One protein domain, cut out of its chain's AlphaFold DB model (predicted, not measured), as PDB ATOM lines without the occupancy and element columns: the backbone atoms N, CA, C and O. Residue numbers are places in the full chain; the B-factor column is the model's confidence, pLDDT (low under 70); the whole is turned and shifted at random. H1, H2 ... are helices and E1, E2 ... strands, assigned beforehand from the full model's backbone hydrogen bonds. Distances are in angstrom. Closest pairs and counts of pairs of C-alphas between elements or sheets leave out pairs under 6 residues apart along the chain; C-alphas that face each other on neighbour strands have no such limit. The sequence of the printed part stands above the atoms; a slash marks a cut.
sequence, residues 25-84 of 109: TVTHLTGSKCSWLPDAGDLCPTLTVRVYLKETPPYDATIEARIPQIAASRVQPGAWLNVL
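This is residues 25 to 84 of the 109 residues of an uncharacterized protein of Myxococcus hansupus (UniProt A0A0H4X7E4). Look first for a narrow wall of three antiparallel strands, E1, E2 and E3, drawn out lengthwise by a long loop of residues 31 to 45 at one end and by the turn of residues 53 to 58 at the other. The last strand, E4, crosses one face of this wall near E2, the other face is bare, and the short helix H1 stands off the sheet. The printed part has 60 residues, in the order E1, E2, E3, H1, E4, and under half of them are in named elements; the class is mostly strand. The sheet runs E1 - E2 - E3. The whole is only just compact, close to loose, with a radius of gyration of the C-alphas of 12.6 A, and its C-alphas span 43 by 18 by 17 A.

Begin with E2, residues 46 to 52, the longest strand by residues: it runs 18.8 A from C-alpha 46 at (-4.867, 42.460, -17.869) to C-alpha 52 at (-18.417, 39.037, -30.390). E1 is residues 25 to 30, 14.7 A from first to last C-alpha; find its beginning at C-alpha 25, (-12.340, 35.000, -26.505). E3 is residues 59 to 64, 16.6 A long. H1 is a helix of four residues, 69 to 72, and is 4.8 A long. E4 is residues 80 to 84, 13.2 A long, and you reach its end at C-alpha 84, (-21.016, 42.425, -20.347).

Start at E2, the inner strand; E1 and E3 are the edge strands. E1, E2 and E3 form a meander, each strand the antiparallel neighbour of the one before. E1 and E2 are a hairpin with an angle of 166 degrees between their directions; look at C-alphas 26 and 49, which face each other at 4.4 A. Between these two strands, N 27 and O 48 are within hydrogen-bond range at 2.9 A, and N 46 and O 30 at 2.7 A. E2 and E3 are a hairpin too, at 147 degrees, and C-alphas 50 and 60 face each other at 4.3 A. Here N 47 and O 63 are within hydrogen-bond range at 2.7 A, and N 61 and O 49 at 2.8 A. Now turn to E4, which pairs with no named strand. It has 4 pairs of C-alphas within 8 A of E1, the closest being those of Thr 25 and Trp 80, 4.6 A apart. E4 and E2 are near each other, with 11 pairs of C-alphas within 10 A, while E3 and E4 are apart. H1 is not on the sheet, and it is apart from E1, from E2 and from E4. Just before H1, residues 67 to 68 pair antiparallel with residues 42 to 43, in stretches too short to be named. H1 is too short for any O i to N i+4 pair inside it; its one O i to N i+3 pair is within hydrogen-bond range.

The two C-alphas farthest apart are those of Pro 38, in the link from E1 to E2, and Glu 55, in the link from E2 to E3; they are 43.5 A apart. The link from E1 to E2 is long, with 15 residues; the links from E2 to E3 and from H1 to E4 are short, and the link from E3 to H1 is tight. The printed part has no cut, and its first and last C-alphas, of Thr 25 and Leu 84, are 13.0 A apart. The mean pLDDT of the printed part is 75.3; read the B-factor column at residues 31 to 42 and you will find the 12 residues under 70, where the model's confidence is low.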
ATOM      1  N   THR A  25     -13.470  35.933 -26.594       87.69
ATOM      2  CA  THR A  25     -12.340  35.000 -26.505       87.69
ATOM      3  C   THR A  25     -11.145  35.695 -25.903       87.69
ATOM      4  O   THR A  25     -10.810  36.805 -26.298       87.69
ATOM      5  N   VAL A  26     -10.464  35.051 -24.962       85.88
ATOM      6  CA  VAL A  26      -9.187  35.562 -24.463       85.88
ATOM      7  C   VAL A  26      -8.142  35.377 -25.556       85.88
ATOM      8  O   VAL A  26      -7.879  34.254 -25.980       85.88
ATOM      9  N   THR A  27      -7.540  36.464 -26.019       86.88
ATOM     10  CA  THR A  27      -6.469  36.424 -27.026       86.88
ATOM     11  C   THR A  27      -5.104  36.535 -26.370       86.88
ATOM     12  O   THR A  27      -4.161  35.864 -26.785       86.88
ATOM     13  N   HIS A  28      -5.003  37.340 -25.315       84.81
ATOM     14  CA  HIS A  28      -3.761  37.554 -24.597       84.81
ATOM     15  C   HIS A  28      -4.028  37.787 -23.113       84.81
ATOM     16  O   HIS A  28      -5.077  38.302 -22.726       84.81
ATOM     17  N   LEU A  29      -3.072  37.398 -22.278       80.00
ATOM     18  CA  LEU A  29      -3.139  37.592 -20.838       80.00
ATOM     19  C   LEU A  29      -1.786  38.106 -20.363       80.00
ATOM     20  O   LEU A  29      -0.760  37.458 -20.563       80.00
ATOM     21  N   THR A  30      -1.796  39.277 -19.740       76.12
ATOM     22  CA  THR A  30      -0.622  39.930 -19.159       76.12
ATOM     23  C   THR A  30      -0.909  40.335 -17.722       76.12
ATOM     24  O   THR A  30      -2.054  40.420 -17.299       76.12
ATOM     25  N   GLY A  31       0.139  40.584 -16.943       65.25
ATOM     26  CA  GLY A  31       0.003  41.017 -15.556       65.25
ATOM     27  C   GLY A  31       0.253  39.902 -14.546       65.25
ATOM     28  O   GLY A  31       0.049  38.713 -14.793       65.25
ATOM     29  N   SER A  32       0.776  40.317 -13.401       61.03
ATOM     30  CA  SER A  32       1.158  39.473 -12.278       61.03
ATOM     31  C   SER A  32       0.260  39.753 -11.070       61.03
ATOM     32  O   SER A  32      -0.601  40.630 -11.100       61.03
ATOM     33  N   LYS A  33       0.417  38.917 -10.036       57.44
ATOM     34  CA  LYS A  33      -0.296  38.938  -8.747       57.44
ATOM     35  C   LYS A  33      -0.662  40.355  -8.285       57.44
ATOM     36  O   LYS A  33       0.151  41.265  -8.405       57.44
ATOM     37  N   CYS A  34      -1.846  40.523  -7.694       60.66
ATOM     38  CA  CYS A  34      -2.270  41.810  -7.145       60.66
ATOM     39  C   CYS A  34      -1.248  42.312  -6.096       60.66
ATOM     40  O   CYS A  34      -1.154  41.751  -5.009       60.66
ATOM     41  N   SER A  35      -0.498  43.381  -6.395       52.06
ATOM     42  CA  SER A  35       0.665  43.854  -5.608       52.06
ATOM     43  C   SER A  35       0.371  44.355  -4.180       52.06
ATOM     44  O   SER A  35       1.287  44.763  -3.476       52.06
ATOM     45  N   TRP A  36      -0.891  44.375  -3.758       52.28
ATOM     46  CA  TRP A  36      -1.389  45.119  -2.596       52.28
ATOM     47  C   TRP A  36      -2.198  44.275  -1.602       52.28
ATOM     48  O   TRP A  36      -2.605  44.793  -0.565       52.28
ATOM     49  N   LEU A  37      -2.396  42.977  -1.867       48.03
ATOM     50  CA  LEU A  37      -2.982  42.043  -0.903       48.03
ATOM     51  C   LEU A  37      -2.077  40.812  -0.741       48.03
ATOM     52  O   LEU A  37      -1.989  40.012  -1.670       48.03
ATOM     53  N   PRO A  38      -1.417  40.634   0.420       44.75
ATOM     54  CA  PRO A  38      -0.500  39.515   0.641       44.75
ATOM     55  C   PRO A  38      -1.185  38.146   0.826       44.75
ATOM     56  O   PRO A  38      -0.499  37.135   0.731       44.75
ATOM     57  N   ASP A  39      -2.509  38.091   1.029       48.38
ATOM     58  CA  ASP A  39      -3.202  36.869   1.489       48.38
ATOM     59  C   ASP A  39      -4.347  36.355   0.604       48.38
ATOM     60  O   ASP A  39      -4.860  35.259   0.817       48.38
ATOM     61  N   ALA A  40      -4.765  37.099  -0.415       52.47
ATOM     62  CA  ALA A  40      -5.784  36.606  -1.329       52.47
ATOM     63  C   ALA A  40      -5.066  36.088  -2.567       52.47
ATOM     64  O   ALA A  40      -4.475  36.879  -3.296       52.47
ATOM     65  N   GLY A  41      -5.088  34.776  -2.802       59.91
ATOM     66  CA  GLY A  41      -4.649  34.157  -4.053       59.91
ATOM     67  C   GLY A  41      -5.517  34.593  -5.235       59.91
ATOM     68  O   GLY A  41      -6.088  33.751  -5.907       59.91
ATOM     69  N   ASP A  42      -5.667  35.891  -5.460       65.19
ATOM     70  CA  ASP A  42      -6.299  36.515  -6.603       65.19
ATOM     71  C   ASP A  42      -5.196  37.092  -7.491       65.19
ATOM     72  O   ASP A  42      -4.226  37.712  -7.042       65.19
ATOM     73  N   LEU A  43      -5.348  36.881  -8.785       71.38
ATOM     74  CA  LEU A  43      -4.541  37.494  -9.819       71.38
ATOM     75  C   LEU A  43      -5.262  38.755 -10.292       71.38
ATOM     76  O   LEU A  43      -6.485  38.766 -10.406       71.38
ATOM     77  N   CYS A  44      -4.503  39.796 -10.610       75.38
ATOM     78  CA  CYS A  44      -5.028  41.003 -11.244       75.38
ATOM     79  C   CYS A  44      -4.503  41.093 -12.686       75.38
ATOM     80  O   CYS A  44      -3.728  42.005 -12.980       75.38
ATOM     81  N   PRO A  45      -4.806  40.124 -13.574       75.69
ATOM     82  CA  PRO A  45      -4.314  40.187 -14.934       75.69
ATOM     83  C   PRO A  45      -5.074  41.229 -15.751       75.69
ATOM     84  O   PRO A  45      -6.276  41.464 -15.596       75.69
ATOM     85  N   THR A  46      -4.344  41.781 -16.702       81.62
ATOM     86  CA  THR A  46      -4.867  42.460 -17.869       81.62
ATOM     87  C   THR A  46      -5.149  41.406 -18.944       81.62
ATOM     88  O   THR A  46      -4.252  40.731 -19.449       81.62
ATOM     89  N   LEU A  47      -6.418  41.237 -19.288       81.75
ATOM     90  CA  LEU A  47      -6.902  40.357 -20.342       81.75
ATOM     91  C   LEU A  47      -7.097  41.169 -21.615       81.75
ATOM     92  O   LEU A  47      -7.828  42.156 -21.609       81.75
ATOM     93  N   THR A  48      -6.523  40.729 -22.725       86.94
ATOM     94  CA  THR A  48      -6.997  41.141 -24.046       86.94
ATOM     95  C   THR A  48      -8.002  40.105 -24.510       86.94
ATOM     96  O   THR A  48      -7.701  38.907 -24.545       86.94
ATOM     97  N   VAL A  49      -9.206  40.556 -24.839       86.31
ATOM     98  CA  VAL A  49     -10.286  39.699 -25.314       86.31
ATOM     99  C   VAL A  49     -10.820  40.194 -26.648       86.31
ATOM    100  O   VAL A  49     -10.922  41.396 -26.869       86.31
ATOM    101  N   ARG A  50     -11.205  39.274 -27.526       89.19
ATOM    102  CA  ARG A  50     -11.958  39.587 -28.736       89.19
ATOM    103  C   ARG A  50     -13.438  39.414 -28.458       89.19
ATOM    104  O   ARG A  50     -13.873  38.306 -28.162       89.19
ATOM    105  N   VAL A  51     -14.198  40.495 -28.540       87.31
ATOM    106  CA  VAL A  51     -15.631  40.535 -28.237       87.31
ATOM    107  C   VAL A  51     -16.445  40.262 -29.497       87.31
ATOM    108  O   VAL A  51     -16.191  40.838 -30.552       87.31
ATOM    109  N   TYR A  52     -17.455  39.409 -29.362       86.38
ATOM    110  CA  TYR A  52     -18.417  39.037 -30.390       86.38
ATOM    111  C   TYR A  52     -19.803  39.510 -29.951       86.38
ATOM    112  O   TYR A  52     -20.515  38.831 -29.207       86.38
ATOM    113  N   LEU A  53     -20.167  40.709 -30.397       82.50
ATOM    114  CA  LEU A  53     -21.500  41.271 -30.217       82.50
ATOM    115  C   LEU A  53     -22.382  40.914 -31.410       82.50
ATOM    116  O   LEU A  53     -21.922  40.829 -32.550       82.50
ATOM    117  N   LYS A  54     -23.674  40.721 -31.146       76.00
ATOM    118  CA  LYS A  54     -24.660  40.533 -32.206       76.00
ATOM    119  C   LYS A  54     -24.697  41.806 -33.061       76.00
ATOM    120  O   LYS A  54     -24.750  42.897 -32.508       76.00
ATOM    121  N   GLU A  55     -24.649  41.648 -34.383       78.88
ATOM    122  CA  GLU A  55     -24.755  42.745 -35.367       78.88
ATOM    123  C   GLU A  55     -23.582  43.745 -35.396       78.88
ATOM    124  O   GLU A  55     -23.640  44.728 -36.133       78.88
ATOM    125  N   THR A  56     -22.478  43.458 -34.698       78.31
ATOM    126  CA  THR A  56     -21.261  44.286 -34.716       78.31
ATOM    127  C   THR A  56     -20.055  43.445 -35.145       78.31
ATOM    128  O   THR A  56     -19.931  42.298 -34.707       78.31
ATOM    129  N   PRO A  57     -19.136  43.976 -35.975       83.25
ATOM    130  CA  PRO A  57     -17.872  43.305 -36.250       83.25
ATOM    131  C   PRO A  57     -17.107  43.006 -34.950       83.25
ATOM    132  O   PRO A  57     -17.090  43.859 -34.056       83.25
ATOM    133  N   PRO A  58     -16.453  41.836 -34.829       86.12
ATOM    134  CA  PRO A  58     -15.651  41.532 -33.656       86.12
ATOM    135  C   PRO A  58     -14.544  42.565 -33.460       86.12
ATOM    136  O   PRO A  58     -13.887  42.963 -34.424       86.12
ATOM    137  N   TYR A  59     -14.313  42.965 -32.215       84.06
ATOM    138  CA  TYR A  59     -13.261  43.917 -31.864       84.06
ATOM    139  C   TYR A  59     -12.491  43.451 -30.634       84.06
ATOM    140  O   TYR A  59     -13.008  42.701 -29.806       84.06
ATOM    141  N   ASP A  60     -11.246  43.899 -30.525       86.69
ATOM    142  CA  ASP A  60     -10.385  43.572 -29.397       86.69
ATOM    143  C   ASP A  60     -10.555  44.630 -28.291       86.69
ATOM    144  O   ASP A  60     -10.571  45.835 -28.552       86.69
ATOM    145  N   ALA A  61     -10.710  44.174 -27.051       83.31
ATOM    146  CA  ALA A  61     -10.870  44.994 -25.860       83.31
ATOM    147  C   ALA A  61      -9.912  44.527 -24.764       83.31
ATOM    148  O   ALA A  61      -9.624  43.336 -24.635       83.31
ATOM    149  N   THR A  62      -9.444  45.465 -23.948       82.06
ATOM    150  CA  THR A  62      -8.565  45.172 -22.816       82.06
ATOM    151  C   THR A  62      -9.337  45.335 -21.517       82.06
ATOM    152  O   THR A  62      -9.992  46.353 -21.307       82.06
ATOM    153  N   ILE A  63      -9.253  44.333 -20.646       77.62
ATOM    154  CA  ILE A  63      -9.971  44.271 -19.377       77.62
ATOM    155  C   ILE A  63      -8.978  43.987 -18.266       77.62
ATOM    156  O   ILE A  63      -8.278  42.983 -18.298       77.62
ATOM    157  N   GLU A  64      -8.956  44.824 -17.242       76.00
ATOM    158  CA  GLU A  64      -8.276  44.492 -15.994       76.00
ATOM    159  C   GLU A  64      -9.276  43.808 -15.070       76.00
ATOM    160  O   GLU A  64     -10.258  44.418 -14.647       76.00
ATOM    161  N   ALA A  65      -9.059  42.528 -14.781       72.56
ATOM    162  CA  ALA A  65      -9.972  41.737 -13.965       72.56
ATOM    163  C   ALA A  65      -9.262  41.245 -12.705       72.56
ATOM    164  O   ALA A  65      -8.087  40.892 -12.741       72.56
ATOM    165  N   ARG A  66      -9.996  41.164 -11.591       73.94
ATOM    166  CA  ARG A  66      -9.550  40.411 -10.418       73.94
ATOM    167  C   ARG A  66     -10.055  38.980 -10.554       73.94
ATOM    168  O   ARG A  66     -11.257  38.733 -10.490       73.94
ATOM    169  N   ILE A  67      -9.138  38.047 -10.760       74.12
ATOM    170  CA  ILE A  67      -9.431  36.642 -11.026       74.12
ATOM    171  C   ILE A  67      -8.921  35.802  -9.861       74.12
ATOM    172  O   ILE A  67      -7.713  35.770  -9.632       74.12
ATOM    173  N   PRO A  68      -9.785  35.049  -9.167       73.38
ATOM    174  CA  PRO A  68      -9.330  34.073  -8.191       73.38
ATOM    175  C   PRO A  68      -8.361  33.076  -8.823       73.38
ATOM    176  O   PRO A  68      -8.631  32.546  -9.900       73.38
ATOM    177  N   GLN A  69      -7.249  32.757  -8.165       73.56
ATOM    178  CA  GLN A  69      -6.240  31.819  -8.679       73.56
ATOM    179  C   GLN A  69      -6.852  30.443  -8.975       73.56
ATOM    180  O   GLN A  69      -6.459  29.794  -9.939       73.56
ATOM    181  N   ILE A  70      -7.877  30.036  -8.217       70.88
ATOM    182  CA  ILE A  70      -8.665  28.817  -8.478       70.88
ATOM    183  C   ILE A  70      -9.387  28.830  -9.840       70.88
ATOM    184  O   ILE A  70      -9.699  27.775 -10.385       70.88
ATOM    185  N   ALA A  71      -9.655  30.016 -10.389       72.69
ATOM    186  CA  ALA A  71     -10.307  30.237 -11.675       72.69
ATOM    187  C   ALA A  71      -9.319  30.651 -12.780       72.69
ATOM    188  O   ALA A  71      -9.697  30.675 -13.949       72.69
ATOM    189  N   ALA A  72      -8.051  30.923 -12.454       74.25
ATOM    190  CA  ALA A  72      -7.050  31.391 -13.414       74.25
ATOM    191  C   ALA A  72      -6.814  30.412 -14.577       74.25
ATOM    192  O   ALA A  72      -6.588  30.835 -15.707       74.25
ATOM    193  N   SER A  73      -6.925  29.101 -14.337       74.56
ATOM    194  CA  SER A  73      -6.824  28.078 -15.390       74.56
ATOM    195  C   SER A  73      -7.975  28.124 -16.402       74.56
ATOM    196  O   SER A  73      -7.823  27.630 -17.515       74.56
ATOM    197  N   ARG A  74      -9.114  28.730 -16.040       75.12
ATOM    198  CA  ARG A  74     -10.288  28.907 -16.915       75.12
ATOM    199  C   ARG A  74     -10.194  30.165 -17.772       75.12
ATOM    200  O   ARG A  74     -10.960  30.312 -18.716       75.12
ATOM    201  N   VAL A  75      -9.269  31.063 -17.442       76.06
ATOM    202  CA  VAL A  75      -9.067  32.341 -18.124       76.06
ATOM    203  C   VAL A  75      -7.680  32.330 -18.758       76.06
ATOM    204  O   VAL A  75      -6.744  32.951 -18.271       76.06
ATOM    205  N   GLN A  76      -7.539  31.539 -19.818       80.31
ATOM    206  CA  GLN A  76      -6.303  31.364 -20.584       80.31
ATOM    207  C   GLN A  76      -6.535  31.773 -22.041       80.31
ATOM    208  O   GLN A  76      -7.685  31.745 -22.484       80.31
ATOM    209  N   PRO A  77      -5.490  32.123 -22.810       84.88
ATOM    210  CA  PRO A  77      -5.629  32.352 -24.246       84.88
ATOM    211  C   PRO A  77      -6.368  31.194 -24.940       84.88
ATOM    212  O   PRO A  77      -6.048  30.026 -24.730       84.88
ATOM    213  N   GLY A  78      -7.386  31.523 -25.736       82.88
ATOM    214  CA  GLY A  78      -8.306  30.573 -26.371       82.88
ATOM    215  C   GLY A  78      -9.567  30.249 -25.560       82.88
ATOM    216  O   GLY A  78     -10.495  29.655 -26.107       82.88
ATOM    217  N   ALA A  79      -9.646  30.651 -24.288       84.19
ATOM    218  CA  ALA A  79     -10.848  30.467 -23.479       84.19
ATOM    219  C   ALA A  79     -11.976  31.405 -23.926       84.19
ATOM    220  O   ALA A  79     -11.745  32.573 -24.245       84.19
ATOM    221  N   TRP A  80     -13.205  30.894 -23.893       84.62
ATOM    222  CA  TRP A  80     -14.420  31.666 -24.137       84.62
ATOM    223  C   TRP A  80     -15.004  32.153 -22.815       84.62
ATOM    224  O   TRP A  80     -15.164  31.384 -21.866       84.62
ATOM    225  N   LEU A  81     -15.333  33.436 -22.750       81.75
ATOM    226  CA  LEU A  81     -15.849  34.114 -21.571       81.75
ATOM    227  C   LEU A  81     -17.192  34.763 -21.886       81.75
ATOM    228  O   LEU A  81     -17.384  35.318 -22.970       81.75
ATOM    229  N   ASN A  82     -18.087  34.748 -20.903       82.25
ATOM    230  CA  ASN A  82     -19.235  35.639 -20.906       82.25
ATOM    231  C   ASN A  82     -18.782  37.009 -20.410       82.25
ATOM    232  O   ASN A  82     -18.176  37.133 -19.338       82.25
ATOM    233  N   VAL A  83     -19.071  38.032 -21.202       81.00
ATOM    234  CA  VAL A  83     -18.771  39.413 -20.853       81.00
ATOM    235  C   VAL A  83     -20.021  40.270 -20.958       81.00
ATOM    236  O   VAL A  83     -20.943  39.976 -21.715       81.00
ATOM    237  N   LEU A  84     -20.048  41.352 -20.198       81.75
ATOM    238  CA  LEU A  84     -21.016  42.425 -20.347       81.75
ATOM    239  C   LEU A  84     -20.299  43.610 -20.984       81.75
ATOM    240  O   LEU A  84     -19.225  43.999 -20.533       81.75
TER     241      LEU A  84